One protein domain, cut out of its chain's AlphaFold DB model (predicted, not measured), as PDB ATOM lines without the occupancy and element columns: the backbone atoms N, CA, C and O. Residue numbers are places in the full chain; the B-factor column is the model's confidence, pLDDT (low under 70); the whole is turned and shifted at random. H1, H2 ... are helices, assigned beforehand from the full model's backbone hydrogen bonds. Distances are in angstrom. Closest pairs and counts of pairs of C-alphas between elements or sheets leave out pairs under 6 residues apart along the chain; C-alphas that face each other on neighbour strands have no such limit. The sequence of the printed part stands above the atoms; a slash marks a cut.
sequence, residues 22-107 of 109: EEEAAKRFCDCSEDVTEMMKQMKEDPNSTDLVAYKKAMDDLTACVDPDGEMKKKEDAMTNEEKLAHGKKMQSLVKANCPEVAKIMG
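This is residues 22 to 107 of the 109 residues of an uncharacterized protein of Olleya aquimaris (UniProt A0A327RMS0). Five helices make a closed ring of contacts: H1 and H2 follow one another, H3 folds back along H2 and reaches H1 with its last residues, 62 to 66, and the long helix H5 crosses H1 with its residues 91 to 98 and leads into short H6, which reaches back to H2. H4 is at the far corner between H3 and H5 and touches no helix; together with the first residues of H5 it makes one end of the longest axis, while the end of H2 and the link after it make the other. The printed part has 86 residues with six named helices, in the order H1 to H6, and no named strand. Its class is all helix, and the helices that touch are mostly crossed. The whole is compact, with a radius of gyration of the C-alphas of 13.6 A, and only just elongated, with spans of 38 by 25 by 22 A.

Begin with the longest helix, H5, residues 81 to 98. It touches H1, residues 22 to 32, with its residues 91 to 98 alone; look at the closest C-alphas, those of Ala 26 and Val 95, 5.3 A apart. These two helices run the same way at a steep tilt of 60 degrees. At H1 you also find H3, residues 52 to 66, which touches it with residues 62 to 66 alone. The closest C-alphas there are those of Arg 28 and Val 66, 5.4 A apart, and the two helices run opposite ways at a steep tilt of 41 degrees. Next look at H2, residues 34 to 45: it forms a helical hairpin with H3, at a shallow tilt of 33 degrees, only just short of steep, opposite ways. H2 touches H3 with residues 35 to 39 alone, closest at the C-alphas of Val 36 and Ala 58, 5.6 A apart. H1 and H2 meet only through their link. H6, residues 100 to 105, touches H2, with the C-alphas of Thr 37 and Ile 105 closest at 6.2 A, at a steep tilt of 49 degrees, the same way. H6 also touches H5, where the C-alphas of Lys 96 and Ala 103 are closest at 5.3 A; they run opposite ways at a steep tilt of 66 degrees. H4, residues 71 to 77, is close to H5 but not clearly touching it: its Glu 76 and Lys 84 of H5 have the closest C-alphas, 6.3 A apart. Among the pairs that are apart are H3 and H5, and H2 and H5. In all six helices, every O i to N i+4 pair is within hydrogen-bond range.

Find C-alpha 81 at (-119.055, 377.787, 18.687); from there H5 runs 25.5 A to C-alpha 98 at (-142.230, 388.314, 19.906). H1 begins at C-alpha 22, at (-131.391, 390.604, 16.239), and is 14.8 A long. H2 is 16.8 A and H3 20.8 A from first to last C-alpha. The short helices H4 and H6 measure 9.9 A and 8.7 A, and H6 ends at C-alpha 105, at (-144.664, 374.931, 17.626).

The two C-alphas farthest apart are those of Asp 46 and Ala 78, at 38.5 A. The first and last printed C-alphas, Glu 22 and Gly 107, are 19.7 A apart. The printed part has no cut. No link is long: the one from H2 to H3 is short, with 6 residues, and the other four are tight. The mean pLDDT of the printed part of this model is 90.2, and no printed residue is under 70.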
ATOM      1  N   GLU A  22    -130.890 391.885  15.732       81.25
ATOM      2  CA  GLU A  22    -131.391 390.604  16.239       81.25
ATOM      3  C   GLU A  22    -132.890 390.651  16.580       81.25
ATOM      4  O   GLU A  22    -133.605 389.677  16.365       81.25
ATOM      5  N   GLU A  23    -133.400 391.782  17.075       85.94
ATOM      6  CA  GLU A  23    -134.840 391.980  17.292       85.94
ATOM      7  C   GLU A  23    -135.604 392.059  15.969       85.94
ATOM      8  O   GLU A  23    -136.689 391.489  15.856       85.94
ATOM      9  N   GLU A  24    -135.051 392.740  14.962       86.94
ATOM     10  CA  GLU A  24    -135.634 392.766  13.615       86.94
ATOM     11  C   GLU A  24    -135.603 391.382  12.964       86.94
ATOM     12  O   GLU A  24    -136.605 390.948  12.400       86.94
ATOM     13  N   ALA A  25    -134.494 390.657  13.106       86.06
ATOM     14  CA  ALA A  25    -134.371 389.277  12.656       86.06
ATOM     15  C   ALA A  25    -135.388 388.350  13.329       86.06
ATOM     16  O   ALA A  25    -136.023 387.544  12.656       86.06
ATOM     17  N   ALA A  26    -135.584 388.478  14.643       89.50
ATOM     18  CA  ALA A  26    -136.557 387.674  15.374       89.50
ATOM     19  C   ALA A  26    -137.995 387.987  14.945       89.50
ATOM     20  O   ALA A  26    -138.806 387.072  14.846       89.50
ATOM     21  N   LYS A  27    -138.318 389.252  14.650       90.50
ATOM     22  CA  LYS A  27    -139.626 389.624  14.087       90.50
ATOM     23  C   LYS A  27    -139.831 389.041  12.695       90.50
ATOM     24  O   LYS A  27    -140.841 388.390  12.470       90.50
ATOM     25  N   ARG A  28    -138.846 389.184  11.800       90.44
ATOM     26  CA  ARG A  28    -138.899 388.553  10.471       90.44
ATOM     27  C   ARG A  28    -139.056 387.046  10.579       90.44
ATOM     28  O   ARG A  28    -139.839 386.473   9.844       90.44
ATOM     29  N   PHE A  29    -138.359 386.409  11.515       91.38
ATOM     30  CA  PHE A  29    -138.530 384.986  11.776       91.38
ATOM     31  C   PHE A  29    -139.981 384.642  12.104       91.38
ATOM     32  O   PHE A  29    -140.527 383.726  11.501       91.38
ATOM     33  N   CYS A  30    -140.621 385.398  12.999       92.00
ATOM     34  CA  CYS A  30    -142.039 385.222  13.297       92.00
ATOM     35  C   CYS A  30    -142.901 385.349  12.031       92.00
ATOM     36  O   CYS A  30    -143.684 384.445  11.745       92.00
ATOM     37  N   ASP A  31    -142.704 386.415  11.254       92.88
ATOM     38  CA  ASP A  31    -143.504 386.725  10.062       92.88
ATOM     39  C   ASP A  31    -143.311 385.697   8.930       92.88
ATOM     40  O   ASP A  31    -144.246 385.377   8.207       92.88
ATOM     41  N   CYS A  32    -142.102 385.154   8.786       94.00
ATOM     42  CA  CYS A  32    -141.742 384.205   7.731       94.00
ATOM     43  C   CYS A  32    -142.044 382.738   8.088       94.00
ATOM     44  O   CYS A  32    -141.877 381.857   7.247       94.00
ATOM     45  N   SER A  33    -142.405 382.445   9.341       91.88
ATOM     46  CA  SER A  33    -142.477 381.067   9.854       91.88
ATOM     47  C   SER A  33    -143.790 380.334   9.577       91.88
ATOM     48  O   SER A  33    -143.866 379.145   9.879       91.88
ATOM     49  N   GLU A  34    -144.798 380.998   9.006       91.94
ATOM     50  CA  GLU A  34    -146.162 380.466   8.858       91.94
ATOM     51  C   GLU A  34    -146.185 379.068   8.218       91.94
ATOM     52  O   GLU A  34    -146.563 378.107   8.892       91.94
ATOM     53  N   ASP A  35    -145.658 378.923   6.998       90.69
ATOM     54  CA  ASP A  35    -145.645 377.651   6.257       90.69
ATOM     55  C   ASP A  35    -144.948 376.528   7.042       90.69
ATOM     56  O   ASP A  35    -145.469 375.420   7.186       90.69
ATOM     57  N   VAL A  36    -143.776 376.815   7.617       91.75
ATOM     58  CA  VAL A  36    -143.024 375.838   8.422       91.75
ATOM     59  C   VAL A  36    -143.813 375.444   9.668       91.75
ATOM     60  O   VAL A  36    -143.858 374.266  10.028       91.75
ATOM     61  N   THR A  37    -144.448 376.406  10.338       92.62
ATOM     62  CA  THR A  37    -145.227 376.134  11.548       92.62
ATOM     63  C   THR A  37    -146.494 375.337  11.255       92.62
ATOM     64  O   THR A  37    -146.840 374.463  12.051       92.62
ATOM     65  N   GLU A  38    -147.156 375.560  10.118       91.50
ATOM     66  CA  GLU A  38    -148.292 374.747   9.676       91.50
ATOM     67  C   GLU A  38    -147.856 373.307   9.401       91.50
ATOM     68  O   GLU A  38    -148.436 372.366   9.948       91.50
ATOM     69  N   MET A  39    -146.769 373.122   8.648       90.44
ATOM     70  CA  MET A  39    -146.223 371.791   8.380       90.44
ATOM     71  C   MET A  39    -145.783 371.076   9.663       90.44
ATOM     72  O   MET A  39    -145.984 369.873   9.804       90.44
ATOM     73  N   MET A  40    -145.226 371.798  10.640       89.69
ATOM     74  CA  MET A  40    -144.893 371.237  11.953       89.69
ATOM     75  C   MET A  40    -146.131 370.847  12.769       89.69
ATOM     76  O   MET A  40    -146.076 369.859  13.504       89.69
ATOM     77  N   LYS A  41    -147.241 371.593  12.673       90.31
ATOM     78  CA  LYS A  41    -148.524 371.198  13.281       90.31
ATOM     79  C   LYS A  41    -149.018 369.895  12.650       90.31
ATOM     80  O   LYS A  41    -149.261 368.938  13.380       90.31
ATOM     81  N   GLN A  42    -149.044 369.824  11.318       87.81
ATOM     82  CA  GLN A  42    -149.432 368.618  10.579       87.81
ATOM     83  C   GLN A  42    -148.540 367.421  10.929       87.81
ATOM     84  O   GLN A  42    -149.049 366.345  11.210       87.81
ATOM     85  N   MET A  43    -147.220 367.611  11.020       89.06
ATOM     86  CA  MET A  43    -146.276 366.553  11.402       89.06
ATOM     87  C   MET A  43    -146.513 366.026  12.823       89.06
ATOM     88  O   MET A  43    -146.278 364.849  13.088       89.06
ATOM     89  N   LYS A  44    -146.968 366.872  13.759       86.94
ATOM     90  CA  LYS A  44    -147.342 366.427  15.114       86.94
ATOM     91  C   LYS A  44    -148.643 365.623  15.121       86.94
ATOM     92  O   LYS A  44    -148.789 364.748  15.970       86.94
ATOM     93  N   GLU A  45    -149.572 365.932  14.219       89.00
ATOM     94  CA  GLU A  45    -150.862 365.244  14.093       89.00
ATOM     95  C   GLU A  45    -150.734 363.915  13.335       89.00
ATOM     96  O   GLU A  45    -151.258 362.898  13.792       89.00
ATOM     97  N   ASP A  46    -149.988 363.902  12.229       89.31
ATOM     98  CA  ASP A  46    -149.665 362.717  11.436       89.31
ATOM     99  C   ASP A  46    -148.214 362.783  10.904       89.31
ATOM    100  O   ASP A  46    -147.928 363.339   9.838       89.31
ATOM    101  N   PRO A  47    -147.252 362.177  11.622       81.25
ATOM    102  CA  PRO A  47    -145.850 362.170  11.208       81.25
ATOM    103  C   PRO A  47    -145.601 361.473   9.863       81.25
ATOM    104  O   PRO A  47    -144.603 361.758   9.203       81.25
ATOM    105  N   ASN A  48    -146.481 360.553   9.449       83.88
ATOM    106  CA  ASN A  48    -146.304 359.772   8.224       83.88
ATOM    107  C   ASN A  48    -146.844 360.492   6.982       83.88
ATOM    108  O   ASN A  48    -146.507 360.097   5.866       83.88
ATOM    109  N   SER A  49    -147.660 361.534   7.158       78.06
ATOM    110  CA  SER A  49    -148.200 362.334   6.056       78.06
ATOM    111  C   SER A  49    -147.306 363.507   5.667       78.06
ATOM    112  O   SER A  49    -147.641 364.243   4.738       78.06
ATOM    113  N   THR A  50    -146.187 363.722   6.365       81.00
ATOM    114  CA  THR A  50    -145.348 364.890   6.097       81.00
ATOM    115  C   THR A  50    -144.503 364.690   4.846       81.00
ATOM    116  O   THR A  50    -143.613 363.840   4.793       81.00
ATOM    117  N   ASP A  51    -144.729 365.544   3.852       88.75
ATOM    118  CA  ASP A  51    -143.854 365.653   2.695       88.75
ATOM    119  C   ASP A  51    -142.546 366.353   3.102       88.75
ATOM    120  O   ASP A  51    -142.472 367.574   3.254       88.75
ATOM    121  N   LEU A  52    -141.489 365.557   3.278       87.06
ATOM    122  CA  LEU A  52    -140.157 366.046   3.640       87.06
ATOM    123  C   LEU A  52    -139.544 366.967   2.575       87.06
ATOM    124  O   LEU A  52    -138.703 367.803   2.909       87.06
ATOM    125  N   VAL A  53    -139.936 366.829   1.303       92.00
ATOM    126  CA  VAL A  53    -139.472 367.708   0.220       92.00
ATOM    127  C   VAL A  53    -140.125 369.076   0.363       92.00
ATOM    128  O   VAL A  53    -139.424 370.088   0.319       92.00
ATOM    129  N   ALA A  54    -141.437 369.109   0.599       90.00
ATOM    130  CA  ALA A  54    -142.153 370.349   0.877       90.00
ATOM    131  C   ALA A  54    -141.652 371.010   2.174       90.00
ATOM    132  O   ALA A  54    -141.406 372.212   2.184       90.00
ATOM    133  N   TYR A  55    -141.380 370.225   3.223       88.69
ATOM    134  CA  TYR A  55    -140.855 370.746   4.487       88.69
ATOM    135  C   TYR A  55    -139.471 371.368   4.312       88.69
ATOM    136  O   TYR A  55    -139.209 372.471   4.786       88.69
ATOM    137  N   LYS A  56    -138.580 370.689   3.579       92.50
ATOM    138  CA  LYS A  56    -137.268 371.247   3.246       92.50
ATOM    139  C   LYS A  56    -137.409 372.557   2.472       92.50
ATOM    140  O   LYS A  56    -136.724 373.519   2.800       92.50
ATOM    141  N   LYS A  57    -138.304 372.605   1.481       94.25
ATOM    142  CA  LYS A  57    -138.564 373.830   0.723       94.25
ATOM    143  C   LYS A  57    -139.060 374.963   1.628       94.25
ATOM    144  O   LYS A  57    -138.527 376.060   1.529       94.25
ATOM    145  N   ALA A  58    -139.998 374.694   2.532       92.75
ATOM    146  CA  ALA A  58    -140.493 375.690   3.481       92.75
ATOM    147  C   ALA A  58    -139.375 376.214   4.405       92.75
ATOM    148  O   ALA A  58    -139.311 377.405   4.684       92.75
ATOM    149  N   MET A  59    -138.443 375.353   4.831       91.44
ATOM    150  CA  MET A  59    -137.266 375.766   5.612       91.44
ATOM    151  C   MET A  59    -136.272 376.620   4.806       91.44
ATOM    152  O   MET A  59    -135.698 377.573   5.343       91.44
ATOM    153  N   ASP A  60    -136.055 376.291   3.531       92.75
ATOM    154  CA  ASP A  60    -135.218 377.086   2.626       92.75
ATOM    155  C   ASP A  60    -135.863 378.463   2.368       92.75
ATOM    156  O   ASP A  60    -135.185 379.490   2.456       92.75
ATOM    157  N   ASP A  61    -137.180 378.498   2.139       93.75
ATOM    158  CA  ASP A  61    -137.959 379.727   1.945       93.75
ATOM    159  C   ASP A  61    -137.971 380.587   3.226       93.75
ATOM    160  O   ASP A  61    -137.743 381.796   3.155       93.75
ATOM    161  N   LEU A  62    -138.121 379.971   4.408       93.00
ATOM    162  CA  LEU A  62    -137.976 380.635   5.709       93.00
ATOM    163  C   LEU A  62    -136.594 381.287   5.839       93.00
ATOM    164  O   LEU A  62    -136.490 382.454   6.211       93.00
ATOM    165  N   THR A  63    -135.531 380.552   5.505       90.69
ATOM    166  CA  THR A  63    -134.157 381.069   5.582       90.69
ATOM    167  C   THR A  63    -133.970 382.270   4.654       90.69
ATOM    168  O   THR A  63    -133.433 383.292   5.078       90.69
ATOM    169  N   ALA A  64    -134.452 382.176   3.413       92.12
ATOM    170  CA  ALA A  64    -134.385 383.265   2.441       92.12
ATOM    171  C   ALA A  64    -135.244 384.477   2.845       92.12
ATOM    172  O   ALA A  64    -134.880 385.612   2.557       92.12
ATOM    173  N   CYS A  65    -136.368 384.263   3.527       92.62
ATOM    174  CA  CYS A  65    -137.236 385.335   4.009       92.62
ATOM    175  C   CYS A  65    -136.625 386.075   5.212       92.62
ATOM    176  O   CYS A  65    -136.676 387.305   5.295       92.62
ATOM    177  N   VAL A  66    -135.989 385.337   6.126       90.44
ATOM    178  CA  VAL A  66    -135.357 385.895   7.331       90.44
ATOM    179  C   VAL A  66    -134.049 386.620   7.008       90.44
ATOM    180  O   VAL A  66    -133.805 387.709   7.534       90.44
ATOM    181  N   ASP A  67    -133.226 386.042   6.131       90.06
ATOM    182  CA  ASP A  67    -131.907 386.557   5.752       90.06
ATOM    183  C   ASP A  67    -131.723 386.572   4.219       90.06
ATOM    184  O   ASP A  67    -130.921 385.803   3.680       90.06
ATOM    185  N   PRO A  68    -132.451 387.446   3.493       88.06
ATOM    186  CA  PRO A  68    -132.449 387.464   2.025       88.06
ATOM    187  C   PRO A  68    -131.066 387.719   1.414       88.06
ATOM    188  O   PRO A  68    -130.768 387.220   0.330       88.06
ATOM    189  N   ASP A  69    -130.206 388.453   2.123       89.94
ATOM    190  CA  ASP A  69    -128.853 388.805   1.676       89.94
ATOM    191  C   ASP A  69    -127.763 387.865   2.243       89.94
ATOM    192  O   ASP A  69    -126.570 387.991   1.923       89.94
ATOM    193  N   GLY A  70    -128.146 386.911   3.100       88.50
ATOM    194  CA  GLY A  70    -127.222 385.990   3.767       88.50
ATOM    195  C   GLY A  70    -126.273 386.665   4.769       88.50
ATOM    196  O   GLY A  70    -125.238 386.095   5.120       88.50
ATOM    197  N   GLU A  71    -126.547 387.907   5.172       88.62
ATOM    198  CA  GLU A  71    -125.669 388.706   6.029       88.62
ATOM    199  C   GLU A  71    -125.672 388.211   7.475       88.62
ATOM    200  O   GLU A  71    -124.643 388.277   8.152       88.62
ATOM    201  N   MET A  72    -126.798 387.682   7.957       85.75
ATOM    202  CA  MET A  72    -126.838 387.060   9.279       85.75
ATOM    203  C   MET A  72    -126.063 385.754   9.295       85.75
ATOM    204  O   MET A  72    -125.243 385.553  10.188       85.75
ATOM    205  N   LYS A  73    -126.233 384.918   8.269       89.12
ATOM    206  CA  LYS A  73    -125.483 383.670   8.139       89.12
ATOM    207  C   LYS A  73    -123.977 383.910   8.069       89.12
ATOM    208  O   LYS A  73    -123.225 383.242   8.764       89.12
ATOM    209  N   LYS A  74    -123.524 384.907   7.299       91.12
ATOM    210  CA  LYS A  74    -122.099 385.293   7.249       91.12
ATOM    211  C   LYS A  74    -121.564 385.701   8.623       91.12
ATOM    212  O   LYS A  74    -120.447 385.330   8.977       91.12
ATOM    213  N   LYS A  75    -122.344 386.468   9.394       87.69
ATOM    214  CA  LYS A  75    -121.972 386.861  10.760       87.69
ATOM    215  C   LYS A  75    -121.906 385.653  11.678       87.69
ATOM    216  O   LYS A  75    -120.927 385.522  12.399       87.69
ATOM    217  N   GLU A  76    -122.909 384.781  11.632       87.44
ATOM    218  CA  GLU A  76    -122.931 383.548  12.413       87.44
ATOM    219  C   GLU A  76    -121.731 382.660  12.060       87.44
ATOM    220  O   GLU A  76    -121.020 382.217  12.952       87.44
ATOM    221  N   ASP A  77    -121.420 382.461  10.779       91.81
ATOM    222  CA  ASP A  77    -120.285 381.645  10.331       91.81
ATOM    223  C   ASP A  77    -118.916 382.189  10.767       91.81
ATOM    224  O   ASP A  77    -117.975 381.410  10.924       91.81
ATOM    225  N   ALA A  78    -118.812 383.496  11.017       94.75
ATOM    226  CA  ALA A  78    -117.619 384.129  11.574       94.75
ATOM    227  C   ALA A  78    -117.505 383.997  13.107       94.75
ATOM    228  O   ALA A  78    -116.446 384.295  13.661       94.75
ATOM    229  N   MET A  79    -118.567 383.564  13.796       93.12
ATOM    230  CA  MET A  79    -118.580 383.359  15.246       93.12
ATOM    231  C   MET A  79    -117.948 382.022  15.641       93.12
ATOM    232  O   MET A  79    -118.055 381.005  14.950       93.12
ATOM    233  N   THR A  80    -117.344 381.999  16.826       96.00
ATOM    234  CA  THR A  80    -116.944 380.761  17.502       96.00
ATOM    235  C   THR A  80    -118.165 379.928  17.904       96.00
ATOM    236  O   THR A  80    -119.288 380.421  17.982       96.00
ATOM    237  N   ASN A  81    -117.961 378.651  18.232       94.56
ATOM    238  CA  ASN A  81    -119.055 377.787  18.687       94.56
ATOM    239  C   ASN A  81    -119.748 378.310  19.959       94.56
ATOM    240  O   ASN A  81    -120.963 378.175  20.094       94.56
ATOM    241  N   GLU A  82    -118.997 378.913  20.886       94.69
ATOM    242  CA  GLU A  82    -119.562 379.502  22.108       94.69
ATOM    243  C   GLU A  82    -120.430 380.726  21.793       94.69
ATOM    244  O   GLU A  82    -121.535 380.861  22.323       94.69
ATOM    245  N   GLU A  83    -119.974 381.578  20.877       92.50
ATOM    246  CA  GLU A  83    -120.729 382.740  20.408       92.50
ATOM    247  C   GLU A  83    -121.978 382.326  19.627       92.50
ATOM    248  O   GLU A  83    -123.045 382.882  19.875       92.50
ATOM    249  N   LYS A  84    -121.896 381.297  18.773       90.12
ATOM    250  CA  LYS A  84    -123.061 380.718  18.083       90.12
ATOM    251  C   LYS A  84    -124.111 380.222  19.073       90.12
ATOM    252  O   LYS A  84    -125.294 380.513  18.922       90.12
ATOM    253  N   LEU A  85    -123.689 379.522  20.127       91.50
ATOM    254  CA  LEU A  85    -124.594 379.060  21.184       91.50
ATOM    255  C   LEU A  85    -125.252 380.229  21.928       91.50
ATOM    256  O   LEU A  85    -126.451 380.183  22.212       91.50
ATOM    257  N   ALA A  86    -124.489 381.275  22.255       92.62
ATOM    258  CA  ALA A  86    -125.021 382.469  22.905       92.62
ATOM    259  C   ALA A  86    -126.000 383.229  21.993       92.62
ATOM    260  O   ALA A  86    -127.081 383.619  22.439       92.62
ATOM    261  N   HIS A  87    -125.653 383.380  20.715       89.50
ATOM    262  CA  HIS A  87    -126.486 384.007  19.697       89.50
ATOM    263  C   HIS A  87    -127.793 383.232  19.490       89.50
ATOM    264  O   HIS A  87    -128.869 383.821  19.566       89.50
ATOM    265  N   GLY A  88    -127.726 381.903  19.362       89.06
ATOM    266  CA  GLY A  88    -128.901 381.038  19.251       89.06
ATOM    267  C   GLY A  88    -129.845 381.164  20.450       89.06
ATOM    268  O   GLY A  88    -131.046 381.356  20.270       89.06
ATOM    269  N   LYS A  89    -129.317 381.161  21.684       92.31
ATOM    270  CA  LYS A  89    -130.126 381.385  22.901       92.31
ATOM    271  C   LYS A  89    -130.784 382.762  22.922       92.31
ATOM    272  O   LYS A  89    -131.930 382.896  23.355       92.31
ATOM    273  N   LYS A  90    -130.071 383.791  22.462       91.12
ATOM    274  CA  LYS A  90    -130.607 385.151  22.369       91.12
ATOM    275  C   LYS A  90    -131.740 385.226  21.345       91.12
ATOM    276  O   LYS A  90    -132.811 385.715  21.687       91.12
ATOM    277  N   MET A  91    -131.546 384.679  20.146       90.50
ATOM    278  CA  MET A  91    -132.586 384.606  19.116       90.50
ATOM    279  C   MET A  91    -133.808 383.829  19.602       90.50
ATOM    280  O   MET A  91    -134.924 384.320  19.486       90.50
ATOM    281  N   GLN A  92    -133.610 382.681  20.251       91.62
ATOM    282  CA  GLN A  92    -134.683 381.897  20.864       91.62
ATOM    283  C   GLN A  92    -135.479 382.721  21.890       91.62
ATOM    284  O   GLN A  92    -136.708 382.704  21.886       91.62
ATOM    285  N   SER A  93    -134.792 383.476  22.752       93.69
ATOM    286  CA  SER A  93    -135.429 384.371  23.725       93.69
ATOM    287  C   SER A  93    -136.239 385.482  23.050       93.69
ATOM    288  O   SER A  93    -137.333 385.808  23.507       93.69
ATOM    289  N   LEU A  94    -135.719 386.060  21.967       93.06
ATOM    290  CA  LEU A  94    -136.401 387.107  21.206       93.06
ATOM    291  C   LEU A  94    -137.626 386.565  20.460       93.06
ATOM    292  O   LEU A  94    -138.684 387.187  20.497       93.06
ATOM    293  N   VAL A  95    -137.522 385.385  19.845       91.69
ATOM    294  CA  VAL A  95    -138.646 384.704  19.184       91.69
ATOM    295  C   VAL A  95    -139.731 384.355  20.205       91.69
ATOM    296  O   VAL A  95    -140.895 384.655  19.968       91.69
ATOM    297  N   LYS A  96    -139.379 383.836  21.392       93.38
ATOM    298  CA  LYS A  96    -140.347 383.618  22.488       93.38
ATOM    299  C   LYS A  96    -141.085 384.891  22.892       93.38
ATOM    300  O   LYS A  96    -142.282 384.839  23.154       93.38
ATOM    301  N   ALA A  97    -140.367 386.008  22.986       91.62
ATOM    302  CA  ALA A  97    -140.948 387.282  23.388       91.62
ATOM    303  C   ALA A  97    -141.865 387.875  22.306       91.62
ATOM    304  O   ALA A  97    -142.895 388.457  22.638       91.62
ATOM    305  N   ASN A  98    -141.505 387.718  21.028       90.19
ATOM    306  CA  ASN A  98    -142.230 388.314  19.906       90.19
ATOM    307  C   ASN A  98    -143.378 387.434  19.384       90.19
ATOM    308  O   ASN A  98    -144.443 387.952  19.060       90.19
ATOM    309  N   CYS A  99    -143.183 386.116  19.306       91.56
ATOM    310  CA  CYS A  99    -144.149 385.149  18.784       91.56
ATOM    311  C   CYS A  99    -144.119 383.833  19.591       91.56
ATOM    312  O   CYS A  99    -143.606 382.807  19.132       91.56
ATOM    313  N   PRO A 100    -144.703 383.818  20.804       92.38
ATOM    314  CA  PRO A 100    -144.662 382.653  21.690       92.38
ATOM    315  C   PRO A 100    -145.326 381.401  21.094       92.38
ATOM    316  O   PRO A 100    -144.881 380.291  21.374       92.38
ATOM    317  N   GLU A 101    -146.354 381.549  20.251       92.00
ATOM    318  CA  GLU A 101    -146.987 380.401  19.584       92.00
ATOM    319  C   GLU A 101    -146.031 379.722  18.593       92.00
ATOM    320  O   GLU A 101    -145.882 378.501  18.617       92.00
ATOM    321  N   VAL A 102    -145.324 380.507  17.774       90.06
ATOM    322  CA  VAL A 102    -144.293 380.003  16.854       90.06
ATOM    323  C   VAL A 102    -143.193 379.298  17.645       90.06
ATOM    324  O   VAL A 102    -142.853 378.153  17.341       90.06
ATOM    325  N   ALA A 103    -142.699 379.927  18.717       91.06
ATOM    326  CA  ALA A 103    -141.696 379.327  19.594       91.06
ATOM    327  C   ALA A 103    -142.158 377.961  20.141       91.06
ATOM    328  O   ALA A 103    -141.394 376.994  20.132       91.06
ATOM    329  N   LYS A 104    -143.426 377.851  20.548       91.44
ATOM    330  CA  LYS A 104    -144.031 376.597  21.005       91.44
ATOM    331  C   LYS A 104    -144.064 375.520  19.931       91.44
ATOM    332  O   LYS A 104    -143.696 374.367  20.171       91.44
ATOM    333  N   ILE A 105    -144.530 375.875  18.738       90.31
ATOM    334  CA  ILE A 105    -144.664 374.931  17.626       90.31
ATOM    335  C   ILE A 105    -143.293 374.381  17.243       90.31
ATOM    336  O   ILE A 105    -143.146 373.161  17.141       90.31
ATOM    337  N   MET A 106    -142.297 375.264  17.159       86.50
ATOM    338  CA  MET A 106    -140.924 374.936  16.780       86.50
ATOM    339  C   MET A 106    -140.100 374.267  17.887       86.50
ATOM    340  O   MET A 106    -138.919 373.994  17.683       86.50
ATOM    341  N   GLY A 107    -140.694 373.982  19.051       85.88
ATOM    342  CA  GLY A 107    -139.999 373.303  20.149       85.88
ATOM    343  C   GLY A 107    -138.906 374.160  20.783       85.88
ATOM    344  O   GLY A 107    -137.920 373.639  21.292       85.88
TER     345      GLY A 107